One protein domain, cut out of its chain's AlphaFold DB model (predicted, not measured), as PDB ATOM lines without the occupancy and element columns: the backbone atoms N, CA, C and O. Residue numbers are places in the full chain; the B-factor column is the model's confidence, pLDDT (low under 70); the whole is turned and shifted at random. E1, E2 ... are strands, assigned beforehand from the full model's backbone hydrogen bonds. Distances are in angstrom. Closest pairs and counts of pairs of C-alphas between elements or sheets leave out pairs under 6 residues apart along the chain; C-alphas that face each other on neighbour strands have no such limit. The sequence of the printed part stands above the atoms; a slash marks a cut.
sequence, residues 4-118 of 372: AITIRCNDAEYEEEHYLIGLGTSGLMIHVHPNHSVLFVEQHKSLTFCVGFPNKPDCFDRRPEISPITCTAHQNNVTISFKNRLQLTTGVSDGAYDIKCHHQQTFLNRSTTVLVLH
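What this domain is: This is residues 4 to 118 of the 372 residues of an uncharacterized protein of Opisthorchis viverrini (UniProt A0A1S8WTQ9). The body is a sandwich, the five-stranded sheet E4 E10 E9 E6 E7 face to face with the smaller sheet E3 E5 E8, and the hairpin of E1 and E2 forms an arm away from one end of it, with residues 9 to 14 at its tip standing free. The larger sheet is strongly twisted and the long link from E5 to E6 is without a named element. The printed part has 115 residues with ten named strands, E1 to E10 in order along the chain, and no named helix: the class is all strand. The larger sheet is mixed, the other two antiparallel. The whole is loose, with a radius of gyration of the C-alphas of 16.6 A, and elongated, spanning 54 by 30 by 23 A.

Where its parts are: E1, residues 4 to 9, begins with C-alpha 4 at (28.146, 5.641, -46.224). E2 is residues 14 to 20, 18.7 A long, E3 residues 29 to 33, and E4 residues 38 to 40. E5 is residues 46 to 52, 18.8 A long, with C-alpha 46 at (16.418, 29.199, -34.244). E6 is residues 70 to 75, E7 residues 78 to 83, and E8 residues 85 to 87. E9, residues 95 to 103, is 25.6 A long. E10, residues 108 to 117, is 28.3 A long and ends with C-alpha 117 at (20.557, 39.110, -28.138).

How they stand to each other: In the larger sheet, E9 and E10 form a hairpin, with N 97 and O 114 2.8 A apart. E9 is antiparallel to E6, with N 72 and O 100 at 2.8 A. E6 and E7 form another hairpin, with N 73 and O 80 at 2.8 A. The edge strand E4 is parallel to E10, with N 39 and O 115 at 2.8 A. In the other sheet, E5 is antiparallel to both neighbours in staggered pairing: with E8 over residues 46 to 48, N 47 and O 86 at 2.9 A, and with E3 over residues 48 to 52, N 31 and O 50 at 2.7 A. The strands of the two sheets stand at 27 degrees to each other. The closest C-alphas of E3 and E10, those of Ile 30 and Arg 110, are 6.4 A apart. The hairpin of E1 and E2, with N 7 and O 16 at 2.8 A, is apart from E5 and E10, for instance.

The domain as a whole: The two C-alphas farthest apart, those of Asp 11 and Asn 77, are 58.2 A apart. The printed part has no cut. The link from E5 to E6, residues 53 to 69, is long. The mean pLDDT of the printed part is 79.6, and 31 residues are under 70: residues 4 to 6, 9 to 26, 57 to 58, 61 to 67 and 90.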
ATOM      1  N   ALA A   4      29.285   5.438 -45.343       57.94
ATOM      2  CA  ALA A   4      28.146   5.641 -46.224       57.94
ATOM      3  C   ALA A   4      28.191   4.589 -47.340       57.94
ATOM      4  O   ALA A   4      29.225   4.415 -47.982       57.94
ATOM      5  N   ILE A   5      27.090   3.878 -47.547       60.06
ATOM      6  CA  ILE A   5      26.860   2.993 -48.681       60.06
ATOM      7  C   ILE A   5      25.785   3.640 -49.525       60.06
ATOM      8  O   ILE A   5      24.673   3.836 -49.056       60.06
ATOM      9  N   THR A   6      26.085   3.931 -50.778       63.03
ATOM     10  CA  THR A   6      25.063   4.358 -51.724       63.03
ATOM     11  C   THR A   6      24.450   3.127 -52.377       63.03
ATOM     12  O   THR A   6      25.144   2.386 -53.073       63.03
ATOM     13  N   ILE A   7      23.161   2.897 -52.143       70.38
ATOM     14  CA  ILE A   7      22.394   1.856 -52.824       70.38
ATOM     15  C   ILE A   7      21.841   2.473 -54.105       70.38
ATOM     16  O   ILE A   7      21.108   3.462 -54.061       70.38
ATOM     17  N   ARG A   8      22.225   1.902 -55.248       73.62
ATOM     18  CA  ARG A   8      21.721   2.286 -56.569       73.62
ATOM     19  C   ARG A   8      20.928   1.129 -57.161       73.62
ATOM     20  O   ARG A   8      21.472   0.034 -57.293       73.62
ATOM     21  N   CYS A   9      19.677   1.380 -57.527       64.56
ATOM     22  CA  CYS A   9      18.798   0.411 -58.186       64.56
ATOM     23  C   CYS A   9      18.335   0.963 -59.548       64.56
ATOM     24  O   CYS A   9      18.223   2.177 -59.708       64.56
ATOM     25  N   ASN A  10      18.075   0.068 -60.513       67.50
ATOM     26  CA  ASN A  10      17.611   0.370 -61.880       67.50
ATOM     27  C   ASN A  10      18.423   1.462 -62.603       67.50
ATOM     28  O   ASN A  10      17.921   2.561 -62.803       67.50
ATOM     29  N   ASP A  11      19.681   1.184 -62.970       64.94
ATOM     30  CA  ASP A  11      20.509   2.087 -63.797       64.94
ATOM     31  C   ASP A  11      20.511   3.567 -63.339       64.94
ATOM     32  O   ASP A  11      20.560   4.489 -64.149       64.94
ATOM     33  N   ALA A  12      20.508   3.779 -62.016       58.50
ATOM     34  CA  ALA A  12      20.502   5.078 -61.328       58.50
ATOM     35  C   ALA A  12      19.168   5.857 -61.305       58.50
ATOM     36  O   ALA A  12      19.165   7.020 -60.903       58.50
ATOM     37  N   GLU A  13      18.027   5.237 -61.626       56.75
ATOM     38  CA  GLU A  13      16.706   5.840 -61.355       56.75
ATOM     39  C   GLU A  13      16.396   5.942 -59.851       56.75
ATOM     40  O   GLU A  13      15.606   6.789 -59.431       56.75
ATOM     41  N   TYR A  14      17.039   5.108 -59.029       48.41
ATOM     42  CA  TYR A  14      16.943   5.153 -57.574       48.41
ATOM     43  C   TYR A  14      18.339   5.184 -56.953       48.41
ATOM     44  O   TYR A  14      19.106   4.228 -57.098       48.41
ATOM     45  N   GLU A  15      18.663   6.267 -56.248       59.12
ATOM     46  CA  GLU A  15      19.906   6.427 -55.496       59.12
ATOM     47  C   GLU A  15      19.586   6.861 -54.063       59.12
ATOM     48  O   GLU A  15      19.048   7.944 -53.834       59.12
ATOM     49  N   GLU A  16      19.930   6.016 -53.092       56.50
ATOM     50  CA  GLU A  16      19.762   6.319 -51.672       56.50
ATOM     51  C   GLU A  16      21.068   6.055 -50.918       56.50
ATOM     52  O   GLU A  16      21.646   4.968 -50.969       56.50
ATOM     53  N   GLU A  17      21.574   7.070 -50.217       55.41
ATOM     54  CA  GLU A  17      22.729   6.908 -49.332       55.41
ATOM     55  C   GLU A  17      22.237   6.248 -48.031       55.41
ATOM     56  O   GLU A  17      21.266   6.690 -47.434       55.41
ATOM     57  N   HIS A  18      22.881   5.193 -47.554       57.06
ATOM     58  CA  HIS A  18      22.628   4.527 -46.278       57.06
ATOM     59  C   HIS A  18      23.881   4.613 -45.423       57.06
ATOM     60  O   HIS A  18      24.972   4.279 -45.870       57.06
ATOM     61  N   TYR A  19      23.752   5.030 -44.169       59.19
ATOM     62  CA  TYR A  19      24.901   5.108 -43.274       59.19
ATOM     63  C   TYR A  19      24.946   3.861 -42.398       59.19
ATOM     64  O   TYR A  19      24.092   3.663 -41.535       59.19
ATOM     65  N   LEU A  20      25.954   3.017 -42.607       57.53
ATOM     66  CA  LEU A  20      26.274   1.951 -41.671       57.53
ATOM     67  C   LEU A  20      26.946   2.573 -40.452       57.53
ATOM     68  O   LEU A  20      28.056   3.100 -40.539       57.53
ATOM     69  N   ILE A  21      26.276   2.497 -39.307       58.22
ATOM     70  CA  ILE A  21      26.838   2.895 -38.020       58.22
ATOM     71  C   ILE A  21      27.392   1.625 -37.373       58.22
ATOM     72  O   ILE A  21      26.649   0.825 -36.808       58.22
ATOM     73  N   GLY A  22      28.699   1.392 -37.509       48.88
ATOM     74  CA  GLY A  22      29.355   0.287 -36.815       48.88
ATOM     75  C   GLY A  22      29.360   0.517 -35.301       48.88
ATOM     76  O   GLY A  22      29.416   1.659 -34.846       48.88
ATOM     77  N   LEU A  23      29.345  -0.567 -34.517       42.72
ATOM     78  CA  LEU A  23      29.613  -0.527 -33.075       42.72
ATOM     79  C   LEU A  23      30.999   0.108 -32.848       42.72
ATOM     80  O   LEU A  23      32.027  -0.520 -33.092       42.72
ATOM     81  N   GLY A  24      31.007   1.393 -32.484       48.59
ATOM     82  CA  GLY A  24      32.191   2.255 -32.473       48.59
ATOM     83  C   GLY A  24      31.874   3.638 -33.050       48.59
ATOM     84  O   GLY A  24      32.079   3.906 -34.231       48.59
ATOM     85  N   THR A  25      31.376   4.533 -32.202       52.62
ATOM     86  CA  THR A  25      30.933   5.914 -32.488       52.62
ATOM     87  C   THR A  25      32.066   6.898 -32.813       52.62
ATOM     88  O   THR A  25      31.853   8.108 -32.814       52.62
ATOM     89  N   SER A  26      33.267   6.412 -33.136       55.19
ATOM     90  CA  SER A  26      34.505   7.198 -33.268       55.19
ATOM     91  C   SER A  26      34.544   8.187 -34.445       55.19
ATOM     92  O   SER A  26      35.560   8.846 -34.643       55.19
ATOM     93  N   GLY A  27      33.455   8.329 -35.205       70.94
ATOM     94  CA  GLY A  27      33.372   9.241 -36.348       70.94
ATOM     95  C   GLY A  27      32.152  10.156 -36.380       70.94
ATOM     96  O   GLY A  27      32.016  10.885 -37.352       70.94
ATOM     97  N   LEU A  28      31.256  10.130 -35.389       79.56
ATOM     98  CA  LEU A  28      30.051  10.972 -35.388       79.56
ATOM     99  C   LEU A  28      30.163  12.106 -34.370       79.56
ATOM    100  O   LEU A  28      30.741  11.940 -33.298       79.56
ATOM    101  N   MET A  29      29.563  13.252 -34.687       86.94
ATOM    102  CA  MET A  29      29.442  14.379 -33.768       86.94
ATOM    103  C   MET A  29      28.072  15.043 -33.873       86.94
ATOM    104  O   MET A  29      27.394  14.964 -34.895       86.94
ATOM    105  N   ILE A  30      27.671  15.719 -32.797       88.44
ATOM    106  CA  ILE A  30      26.537  16.642 -32.840       88.44
ATOM    107  C   ILE A  30      27.046  17.939 -33.464       88.44
ATOM    108  O   ILE A  30      27.981  18.512 -32.919       88.44
ATOM    109  N   HIS A  31      26.461  18.406 -34.560       89.56
ATOM    110  CA  HIS A  31      26.660  19.712 -35.194       89.56
ATOM    111  C   HIS A  31      25.688  20.760 -34.644       89.56
ATOM    112  O   HIS A  31      24.659  20.413 -34.069       89.56
ATOM    113  N   VAL A  32      26.027  22.045 -34.795       89.19
ATOM    114  CA  VAL A  32      25.232  23.186 -34.303       89.19
ATOM    115  C   VAL A  32      25.110  24.217 -35.414       89.19
ATOM    116  O   VAL A  32      26.131  24.633 -35.958       89.19
ATOM    117  N   HIS A  33      23.886  24.640 -35.719       89.12
ATOM    118  CA  HIS A  33      23.578  25.547 -36.820       89.12
ATOM    119  C   HIS A  33      22.619  26.671 -36.377       89.12
ATOM    120  O   HIS A  33      21.510  26.370 -35.931       89.12
ATOM    121  N   PRO A  34      22.995  27.957 -36.525       87.44
ATOM    122  CA  PRO A  34      24.311  28.433 -36.962       87.44
ATOM    123  C   PRO A  34      25.393  28.175 -35.897       87.44
ATOM    124  O   PRO A  34      25.130  28.228 -34.697       87.44
ATOM    125  N   ASN A  35      26.630  27.912 -36.326       86.38
ATOM    126  CA  ASN A  35      27.770  27.662 -35.433       86.38
ATOM    127  C   ASN A  35      28.404  28.982 -34.954       86.38
ATOM    128  O   ASN A  35      29.617  29.153 -35.038       86.38
ATOM    129  N   HIS A  36      27.585  29.933 -34.497       87.62
ATOM    130  CA  HIS A  36      28.043  31.233 -34.004       87.62
ATOM    131  C   HIS A  36      27.976  31.275 -32.476       87.62
ATOM    132  O   HIS A  36      27.062  30.719 -31.868       87.62
ATOM    133  N   SER A  37      28.929  31.960 -31.846       87.12
ATOM    134  CA  SER A  37      28.925  32.170 -30.391       87.12
ATOM    135  C   SER A  37      27.967  33.276 -29.955       87.12
ATOM    136  O   SER A  37      27.601  33.333 -28.784       87.12
ATOM    137  N   VAL A  38      27.532  34.128 -30.886       89.19
ATOM    138  CA  VAL A  38      26.560  35.196 -30.638       89.19
ATOM    139  C   VAL A  38      25.472  35.146 -31.696       89.19
ATOM    140  O   VAL A  38      25.761  35.036 -32.887       89.19
ATOM    141  N   LEU A  39      24.224  35.220 -31.245       90.50
ATOM    142  CA  LEU A  39      23.033  35.086 -32.063       90.50
ATOM    143  C   LEU A  39      22.152  36.314 -31.880       90.50
ATOM    144  O   LEU A  39      21.673  36.582 -30.780       90.50
ATOM    145  N   PHE A  40      21.906  37.023 -32.979       90.12
ATOM    146  CA  PHE A  40      20.899  38.073 -33.030       90.12
ATOM    147  C   PHE A  40      19.555  37.465 -33.429       90.12
ATOM    148  O   PHE A  40      19.450  36.867 -34.502       90.12
ATOM    149  N   VAL A  41      18.529  37.616 -32.590       88.81
ATOM    150  CA  VAL A  41      17.186  37.028 -32.798       88.81
ATOM    151  C   VAL A  41      16.538  37.517 -34.104       88.81
ATOM    152  O   VAL A  41      15.758  36.809 -34.753       88.81
ATOM    153  N   GLU A  42      16.882  38.724 -34.553       85.44
ATOM    154  CA  GLU A  42      16.437  39.236 -35.850       85.44
ATOM    155  C   GLU A  42      16.991  38.417 -37.025       85.44
ATOM    156  O   GLU A  42      16.234  38.088 -37.940       85.44
ATOM    157  N   GLN A  43      18.267  38.029 -36.959       85.12
ATOM    158  CA  GLN A  43      18.995  37.323 -38.021       85.12
ATOM    159  C   GLN A  43      18.847  35.797 -37.935       85.12
ATOM    160  O   GLN A  43      18.897  35.096 -38.945       85.12
ATOM    161  N   HIS A  44      18.653  35.270 -36.728       87.50
ATOM    162  CA  HIS A  44      18.574  33.841 -36.462       87.50
ATOM    163  C   HIS A  44      17.316  33.532 -35.654       87.50
ATOM    164  O   HIS A  44      17.232  33.829 -34.467       87.50
ATOM    165  N   LYS A  45      16.337  32.882 -36.293       89.12
ATOM    166  CA  LYS A  45      15.074  32.495 -35.638       89.12
ATOM    167  C   LYS A  45      15.181  31.229 -34.798       89.12
ATOM    168  O   LYS A  45      14.302  30.944 -33.994       89.12
ATOM    169  N   SER A  46      16.237  30.442 -34.985       91.44
ATOM    170  CA  SER A  46      16.418  29.199 -34.244       91.44
ATOM    171  C   SER A  46      17.854  28.705 -34.261       91.44
ATOM    172  O   SER A  46      18.561  28.915 -35.245       91.44
ATOM    173  N   LEU A  47      18.212  27.949 -33.228       91.00
ATOM    174  CA  LEU A  47      19.444  27.176 -33.134       91.00
ATOM    175  C   LEU A  47      19.115  25.686 -33.282       91.00
ATOM    176  O   LEU A  47      18.279  25.166 -32.542       91.00
ATOM    177  N   THR A  48      19.755  25.008 -34.229       91.19
ATOM    178  CA  THR A  48      19.492  23.602 -34.565       91.19
ATOM    179  C   THR A  48      20.711  22.738 -34.267       91.19
ATOM    180  O   THR A  48      21.847  23.141 -34.503       91.19
ATOM    181  N   PHE A  49      20.457  21.544 -33.755       90.50
ATOM    182  CA  PHE A  49      21.414  20.522 -33.385       90.50
ATOM    183  C   PHE A  49      21.085  19.264 -34.166       90.50
ATOM    184  O   PHE A  49      19.923  18.861 -34.235       90.50
ATOM    185  N   CYS A  50      22.114  18.648 -34.728       87.81
ATOM    186  CA  CYS A  50      21.960  17.486 -35.587       87.81
ATOM    187  C   CYS A  50      23.163  16.556 -35.508       87.81
ATOM    188  O   CYS A  50      24.232  16.983 -35.089       87.81
ATOM    189  N   VAL A  51      23.010  15.281 -35.864       86.81
ATOM    190  CA  VAL A  51      24.131  14.328 -35.893       86.81
ATOM    191  C   VAL A  51      24.680  14.254 -37.314       86.81
ATOM    192  O   VAL A  51      23.913  14.158 -38.270       86.81
ATOM    193  N   GLY A  52      26.004  14.278 -37.445       84.38
ATOM    194  CA  GLY A  52      26.687  14.120 -38.724       84.38
ATOM    195  C   GLY A  52      28.154  13.738 -38.549       84.38
ATOM    196  O   GLY A  52      28.656  13.585 -37.431       84.38
ATOM    197  N   PHE A  53      28.850  13.576 -39.671       81.50
ATOM    198  CA  PHE A  53      30.296  13.358 -39.672       81.50
ATOM    199  C   PHE A  53      31.044  14.694 -39.501       81.50
ATOM    200  O   PHE A  53      30.587  15.701 -40.038       81.50
ATOM    201  N   PRO A  54      32.210  14.733 -38.831       77.12
ATOM    202  CA  PRO A  54      32.967  15.962 -38.590       77.12
ATOM    203  C   PRO A  54      33.319  16.765 -39.839       77.12
ATOM    204  O   PRO A  54      33.307  17.989 -39.805       77.12
ATOM    205  N   ASN A  55      33.601  16.068 -40.943       71.94
ATOM    206  CA  ASN A  55      34.079  16.670 -42.187       71.94
ATOM    207  C   ASN A  55      32.972  16.849 -43.237       71.94
ATOM    208  O   ASN A  55      33.275  17.189 -44.378       71.94
ATOM    209  N   LYS A  56      31.709  16.578 -42.888       70.69
ATOM    210  CA  LYS A  56      30.569  16.803 -43.779       70.69
ATOM    211  C   LYS A  56      29.641  17.851 -43.151       70.69
ATOM    212  O   LYS A  56      29.311  17.713 -41.973       70.69
ATOM    213  N   PRO A  57      29.222  18.879 -43.912       64.19
ATOM    214  CA  PRO A  57      28.225  19.841 -43.444       64.19
ATOM    215  C   PRO A  57      26.840  19.194 -43.321       64.19
ATOM    216  O   PRO A  57      25.999  19.670 -42.563       64.19
ATOM    217  N   ASP A  58      26.621  18.098 -44.050       66.75
ATOM    218  CA  ASP A  58      25.353  17.394 -44.077       66.75
ATOM    219  C   ASP A  58      25.097  16.656 -42.766       66.75
ATOM    220  O   ASP A  58      25.884  15.828 -42.295       66.75
ATOM    221  N   CYS A  59      23.939  16.965 -42.200       77.12
ATOM    222  CA  CYS A  59      23.371  16.277 -41.064       77.12
ATOM    223  C   CYS A  59      22.377  15.208 -41.518       77.12
ATOM    224  O   CYS A  59      21.747  15.316 -42.570       77.12
ATOM    225  N   PHE A  60      22.166  14.187 -40.690       73.69
ATOM    226  CA  PHE A  60      21.226  13.102 -40.989       73.69
ATOM    227  C   PHE A  60      19.739  13.486 -40.794       73.69
ATOM    228  O   PHE A  60      18.894  12.619 -40.577       73.69
ATOM    229  N   ASP A  61      19.405  14.778 -40.897       58.50
ATOM    230  CA  ASP A  61      18.198  15.455 -40.383       58.50
ATOM    231  C   ASP A  61      16.844  14.974 -40.921       58.50
ATOM    232  O   ASP A  61      15.798  15.441 -40.470       58.50
ATOM    233  N   ARG A  62      16.831  14.058 -41.890       53.44
ATOM    234  CA  ARG A  62      15.614  13.634 -42.597       53.44
ATOM    235  C   ARG A  62      15.215  12.183 -42.362       53.44
ATOM    236  O   ARG A  62      14.249  11.735 -42.972       53.44
ATOM    237  N   ARG A  63      15.917  11.441 -41.501       60.38
ATOM    238  CA  ARG A  63      15.582  10.031 -41.262       60.38
ATOM    239  C   ARG A  63      14.656   9.875 -40.055       60.38
ATOM    240  O   ARG A  63      15.078  10.201 -38.947       60.38
ATOM    241  N   PRO A  64      13.435   9.335 -40.229       51.97
ATOM    242  CA  PRO A  64      12.497   9.103 -39.125       51.97
ATOM    243  C   PRO A  64      13.014   8.095 -38.081       51.97
ATOM    244  O   PRO A  64      12.490   8.028 -36.975       51.97
ATOM    245  N   GLU A  65      14.056   7.331 -38.415       55.50
ATOM    246  CA  GLU A  65      14.665   6.288 -37.578       55.50
ATOM    247  C   GLU A  65      15.694   6.826 -36.563       55.50
ATOM    248  O   GLU A  65      16.095   6.112 -35.636       55.50
ATOM    249  N   ILE A  66      16.133   8.081 -36.711       65.88
ATOM    250  CA  ILE A  66      17.131   8.691 -35.825       65.88
ATOM    251  C   ILE A  66      16.418   9.366 -34.654       65.88
ATOM    252  O   ILE A  66      15.553  10.226 -34.834       65.88
ATOM    253  N   SER A  67      16.791   8.980 -33.432       68.44
ATOM    254  CA  SER A  67      16.232   9.589 -32.226       68.44
ATOM    255  C   SER A  67      16.548  11.089 -32.175       68.44
ATOM    256  O   SER A  67      17.636  11.501 -32.570       68.44
ATOM    257  N   PRO A  68      15.650  11.943 -31.664       83.06
ATOM    258  CA  PRO A  68      15.973  13.352 -31.515       83.06
ATOM    259  C   PRO A  68      17.090  13.545 -30.481       83.06
ATOM    260  O   PRO A  68      17.118  12.895 -29.435       83.06
ATOM    261  N   ILE A  69      17.974  14.501 -30.746       89.06
ATOM    262  CA  ILE A  69      18.920  15.041 -29.776       89.06
ATOM    263  C   ILE A  69      18.119  15.807 -28.727       89.06
ATOM    264  O   ILE A  69      17.366  16.734 -29.044       89.06
ATOM    265  N   THR A  70      18.291  15.436 -27.466       93.25
ATOM    266  CA  THR A  70      17.698  16.143 -26.335       93.25
ATOM    267  C   THR A  70      18.687  17.171 -25.812       93.25
ATOM    268  O   THR A  70      19.852  16.863 -25.565       93.25
ATOM    269  N   CYS A  71      18.234  18.409 -25.658       94.94
ATOM    270  CA  CYS A  71      19.071  19.519 -25.235       94.94
ATOM    271  C   CYS A  71      18.434  20.292 -24.082       94.94
ATOM    272  O   CYS A  71      17.214  20.444 -24.011       94.94
ATOM    273  N   THR A  72      19.285  20.836 -23.218       95.25
ATOM    274  CA  THR A  72      18.920  21.762 -22.146       95.25
ATOM    275  C   THR A  72      19.750  23.031 -22.280       95.25
ATOM    276  O   THR A  72      20.979  22.952 -22.236       95.25
ATOM    277  N   ALA A  73      19.096  24.181 -22.432       93.75
ATOM    278  CA  ALA A  73      19.715  25.501 -22.365       93.75
ATOM    279  C   ALA A  73      19.501  26.091 -20.972       93.75
ATOM    280  O   ALA A  73      18.365  26.189 -20.506       93.75
ATOM    281  N   HIS A  74      20.589  26.482 -20.322       93.62
ATOM    282  CA  HIS A  74      20.579  27.031 -18.978       93.62
ATOM    283  C   HIS A  74      21.066  28.479 -18.992       93.62
ATOM    284  O   HIS A  74      22.122  28.775 -19.548       93.62
ATOM    285  N   GLN A  75      20.299  29.368 -18.374       91.06
ATOM    286  CA  GLN A  75      20.672  30.759 -18.142       91.06
ATOM    287  C   GLN A  75      20.150  31.168 -16.768       91.06
ATOM    288  O   GLN A  75      18.939  31.253 -16.558       91.06
ATOM    289  N   ASN A  76      21.056  31.469 -15.837       84.81
ATOM    290  CA  ASN A  76      20.704  31.812 -14.457       84.81
ATOM    291  C   ASN A  76      19.758  30.752 -13.848       84.81
ATOM    292  O   ASN A  76      20.107  29.583 -13.786       84.81
ATOM    293  N   ASN A  77      18.539  31.123 -13.441       84.12
ATOM    294  CA  ASN A  77      17.550  30.190 -12.882       84.12
ATOM    295  C   ASN A  77      16.576  29.617 -13.929       84.12
ATOM    296  O   ASN A  77      15.621  28.927 -13.572       84.12
ATOM    297  N   VAL A  78      16.785  29.902 -15.215       87.94
ATOM    298  CA  VAL A  78      15.913  29.458 -16.303       87.94
ATOM    299  C   VAL A  78      16.557  28.271 -17.008       87.94
ATOM    300  O   VAL A  78      17.701  28.341 -17.459       87.94
ATOM    301  N   THR A  79      15.812  27.171 -17.114       92.25
ATOM    302  CA  THR A  79      16.228  25.985 -17.871       92.25
ATOM    303  C   THR A  79      15.178  25.663 -18.923       92.25
ATOM    304  O   THR A  79      14.015  25.431 -18.599       92.25
ATOM    305  N   ILE A  80      15.594  25.641 -20.186       92.56
ATOM    306  CA  ILE A  80      14.736  25.376 -21.341       92.56
ATOM    307  C   ILE A  80      15.142  24.027 -21.927       92.56
ATOM    308  O   ILE A  80      16.283  23.851 -22.353       92.56
ATOM    309  N   SER A  81      14.210  23.076 -21.960       93.50
ATOM    310  CA  SER A  81      14.424  21.770 -22.594       93.50
ATOM    311  C   SER A  81      13.824  21.756 -23.994       93.50
ATOM    312  O   SER A  81      12.688  22.187 -24.186       93.50
ATOM    313  N   PHE A  82      14.568  21.248 -24.971       92.81
ATOM    314  CA  PHE A  82      14.123  21.178 -26.361       92.81
ATOM    315  C   PHE A  82      14.708  19.959 -27.083       92.81
ATOM    316  O   PHE A  82      15.661  19.330 -26.622       92.81
ATOM    317  N   LYS A  83      14.101  19.607 -28.221       91.44
ATOM    318  CA  LYS A  83      14.515  18.484 -29.073       91.44
ATOM    319  C   LYS A  83      14.983  19.016 -30.413       91.44
ATOM    320  O   LYS A  83      14.181  19.645 -31.101       91.44
ATOM    321  N   ASN A  84      16.238  18.758 -30.775       88.38
ATOM    322  CA  ASN A  84      16.937  19.218 -31.985       88.38
ATOM    323  C   ASN A  84      17.016  20.743 -32.168       88.38
ATOM    324  O   ASN A  84      18.037  21.242 -32.613       88.38
ATOM    325  N   ARG A  85      15.971  21.508 -31.855       91.19
ATOM    326  CA  ARG A  85      15.836  22.911 -32.231       91.19
ATOM    327  C   ARG A  85      15.347  23.761 -31.066       91.19
ATOM    328  O   ARG A  85      14.291  23.493 -30.500       91.19
ATOM    329  N   LEU A  86      16.097  24.813 -30.764       91.88
ATOM    330  CA  LEU A  86      15.690  25.896 -29.876       91.88
ATOM    331  C   LEU A  86      15.158  27.044 -30.730       91.88
ATOM    332  O   LEU A  86      15.879  27.571 -31.578       91.88
ATOM    333  N   GLN A  87      13.901  27.424 -30.522       91.62
ATOM    334  CA  GLN A  87      13.325  28.599 -31.172       91.62
ATOM    335  C   GLN A  87      13.775  29.854 -30.422       91.62
ATOM    336  O   GLN A  87      13.568  29.960 -29.216       91.62
ATOM    337  N   LEU A  88      14.395  30.786 -31.141       89.31
ATOM    338  CA  LEU A  88      14.819  32.081 -30.622       89.31
ATOM    339  C   LEU A  88      13.685  33.067 -30.909       89.31
ATOM    340  O   LEU A  88      13.609  33.665 -31.981       89.31
ATOM    341  N   THR A  89      12.732  33.139 -29.987       84.06
ATOM    342  CA  THR A  89      11.575  34.043 -30.046       84.06
ATOM    343  C   THR A  89      11.648  35.059 -28.911       84.06
ATOM    344  O   THR A  89      12.521  34.967 -28.053       84.06
ATOM    345  N   THR A  90      10.688  35.985 -28.855       67.56
ATOM    346  CA  THR A  90      10.564  36.994 -27.785       67.56
ATOM    347  C   THR A  90      10.476  36.415 -26.367       67.56
ATOM    348  O   THR A  90      10.646  37.148 -25.399       67.56
ATOM    349  N   GLY A  91      10.208  35.112 -26.219       76.81
ATOM    350  CA  GLY A  91      10.199  34.428 -24.924       76.81
ATOM    351  C   GLY A  91      11.585  34.045 -24.386       76.81
ATOM    352  O   GLY A  91      11.681  33.644 -23.228       76.81
ATOM    353  N   VAL A  92      12.649  34.138 -25.192       86.25
ATOM    354  CA  VAL A  92      14.026  33.788 -24.796       86.25
ATOM    355  C   VAL A  92      14.788  35.062 -24.470       86.25
ATOM    356  O   VAL A  92      15.220  35.742 -25.385       86.25
ATOM    357  N   SER A  93      14.963  35.393 -23.191       90.00
ATOM    358  CA  SER A  93      15.624  36.629 -22.747       90.00
ATOM    359  C   SER A  93      17.064  36.801 -23.244       90.00
ATOM    360  O   SER A  93      17.794  35.836 -23.448       90.00
ATOM    361  N   ASP A  94      17.514  38.054 -23.357       91.50
ATOM    362  CA  ASP A  94      18.915  38.332 -23.677       91.50
ATOM    363  C   ASP A  94      19.871  37.718 -22.643       91.50
ATOM    364  O   ASP A  94      19.679  37.860 -21.432       91.50
ATOM    365  N   GLY A  95      20.965  37.127 -23.121       90.31
ATOM    366  CA  GLY A  95      22.103  36.733 -22.296       90.31
ATOM    367  C   GLY A  95      22.768  35.434 -22.738       90.31
ATOM    368  O   GLY A  95      22.458  34.860 -23.783       90.31
ATOM    369  N   ALA A  96      23.738  34.989 -21.943       90.62
ATOM    370  CA  ALA A  96      24.491  33.772 -22.220       90.62
ATOM    371  C   ALA A  96      23.692  32.534 -21.794       90.62
ATOM    372  O   ALA A  96      23.190  32.479 -20.671       90.62
ATOM    373  N   TYR A  97      23.593  31.559 -22.691       91.75
ATOM    374  CA  TYR A  97      22.969  30.264 -22.463       91.75
ATOM    375  C   TYR A  97      24.011  29.159 -22.590       91.75
ATOM    376  O   TYR A  97      24.633  29.002 -23.645       91.75
ATOM    377  N   ASP A  98      24.144  28.358 -21.540       93.06
ATOM    378  CA  ASP A  98      24.923  27.127 -21.557       93.06
ATOM    379  C   ASP A  98      24.031  25.978 -22.022       93.06
ATOM    380  O   ASP A  98      23.090  25.570 -21.339       93.06
ATOM    381  N   ILE A  99      24.315  25.461 -23.212       94.44
ATOM    382  CA  ILE A  99      23.525  24.423 -23.862       94.44
ATOM    383  C   ILE A  99      24.265  23.098 -23.769       94.44
ATOM    384  O   ILE A  99      25.395  22.972 -24.239       94.44
ATOM    385  N   LYS A 100      23.597  22.095 -23.203       95.62
ATOM    386  CA  LYS A 100      24.066  20.708 -23.152       95.62
ATOM    387  C   LYS A 100      23.108  19.834 -23.940       95.62
ATOM    388  O   LYS A 100      21.907  19.877 -23.696       95.62
ATOM    389  N   CYS A 101      23.642  19.058 -24.869       94.19
ATOM    390  CA  CYS A 101      22.888  18.179 -25.747       94.19
ATOM    391  C   CYS A 101      23.402  16.748 -25.647       94.19
ATOM    392  O   CYS A 101      24.614  16.521 -25.592       94.19
ATOM    393  N   HIS A 102      22.471  15.802 -25.678       93.06
ATOM    394  CA  HIS A 102      22.728  14.374 -25.643       93.06
ATOM    395  C   HIS A 102      21.934  13.669 -26.746       93.06
ATOM    396  O   HIS A 102      20.750  13.937 -26.951       93.06
ATOM    397  N   HIS A 103      22.582  12.749 -27.454       88.94
ATOM    398  CA  HIS A 103      21.925  11.857 -28.401       88.94
ATOM    399  C   HIS A 103      21.982  10.424 -27.870       88.94
ATOM    400  O   HIS A 103      23.064   9.842 -27.782       88.94
ATOM    401  N   GLN A 104      20.820   9.862 -27.525       81.69
ATOM    402  CA  GLN A 104      20.726   8.590 -26.800       81.69
ATOM    403  C   GLN A 104      21.287   7.405 -27.594       81.69
ATOM    404  O   GLN A 104      22.082   6.642 -27.057       81.69
ATOM    405  N   GLN A 105      20.925   7.269 -28.875       79.38
ATOM    406  CA  GLN A 105      21.325   6.114 -29.693       79.38
ATOM    407  C   GLN A 105      22.846   5.994 -29.872       79.38
ATOM    408  O   GLN A 105      23.377   4.890 -29.953       79.38
ATOM    409  N   THR A 106      23.555   7.122 -29.947       76.94
ATOM    410  CA  THR A 106      25.004   7.148 -30.210       76.94
ATOM    411  C   THR A 106      25.822   7.568 -28.992       76.94
ATOM    412  O   THR A 106      27.030   7.752 -29.114       76.94
ATOM    413  N   PHE A 107      25.180   7.788 -27.840       83.12
ATOM    414  CA  PHE A 107      25.798   8.305 -26.614       83.12
ATOM    415  C   PHE A 107      26.644   9.576 -26.820       83.12
ATOM    416  O   PHE A 107      27.587   9.840 -26.073       83.12
ATOM    417  N   LEU A 108      26.326  10.372 -27.848       86.75
ATOM    418  CA  LEU A 108      27.066  11.594 -28.142       86.75
ATOM    419  C   LEU A 108      26.627  12.696 -27.192       86.75
ATOM    420  O   LEU A 108      25.438  12.868 -26.932       86.75
ATOM    421  N   ASN A 109      27.602  13.477 -26.741       90.69
ATOM    422  CA  ASN A 109      27.394  14.634 -25.888       90.69
ATOM    423  C   ASN A 109      28.037  15.856 -26.533       90.69
ATOM    424  O   ASN A 109      29.151  15.774 -27.056       90.69
ATOM    425  N   ARG A 110      27.363  17.001 -26.463       91.12
ATOM    426  CA  ARG A 110      27.938  18.286 -26.859       91.12
ATOM    427  C   ARG A 110      27.496  19.373 -25.897       91.12
ATOM    428  O   ARG A 110      26.316  19.481 -25.583       91.12
ATOM    429  N   SER A 111      28.452  20.196 -25.489       91.81
ATOM    430  CA  SER A 111      28.207  21.395 -24.694       91.81
ATOM    431  C   SER A 111      28.667  22.614 -25.484       91.81
ATOM    432  O   SER A 111      29.726  22.578 -26.114       91.81
ATOM    433  N   THR A 112      27.878  23.681 -25.482       90.50
ATOM    434  CA  THR A 112      28.231  24.951 -26.123       90.50
ATOM    435  C   THR A 112      27.598  26.110 -25.374       90.50
ATOM    436  O   THR A 112      26.481  25.987 -24.882       90.50
ATOM    437  N   THR A 113      28.284  27.243 -25.339       90.50
ATOM    438  CA  THR A 113      27.742  28.492 -24.800       90.50
ATOM    439  C   THR A 113      27.433  29.427 -25.961       90.50
ATOM    440  O   THR A 113      28.264  29.587 -26.861       90.50
ATOM    441  N   VAL A 114      26.239  30.017 -25.959       90.38
ATOM    442  CA  VAL A 114      25.804  31.003 -26.958       90.38
ATOM    443  C   VAL A 114      25.242  32.234 -26.262       90.38
ATOM    444  O   VAL A 114      24.530  32.120 -25.268       90.38
ATOM    445  N   LEU A 115      25.554  33.417 -26.775       90.56
ATOM    446  CA  LEU A 115      24.960  34.672 -26.325       90.56
ATOM    447  C   LEU A 115      23.807  35.035 -27.256       90.56
ATOM    448  O   LEU A 115      24.025  35.278 -28.441       90.56
ATOM    449  N   VAL A 116      22.588  35.055 -26.725       91.75
ATOM    450  CA  VAL A 116      21.379  35.432 -27.468       91.75
ATOM    451  C   VAL A 116      21.067  36.890 -27.174       91.75
ATOM    452  O   VAL A 116      21.024  37.277 -26.007       91.75
ATOM    453  N   LEU A 117      20.869  37.686 -28.222       91.88
ATOM    454  CA  LEU A 117      20.557  39.110 -28.138       91.88
ATOM    455  C   LEU A 117      19.389  39.442 -29.068       91.88
ATOM    456  O   LEU A 117      19.426  39.105 -30.253       91.88
ATOM    457  N   HIS A 118      18.369  40.120 -28.555       90.25
ATOM    458  CA  HIS A 118      17.281  40.641 -29.381       90.25
ATOM    459  C   HIS A 118      17.719  41.860 -30.179       90.25
ATOM    460  O   HIS A 118      17.428  41.933 -31.368       90.25
TER     461      HIS A 118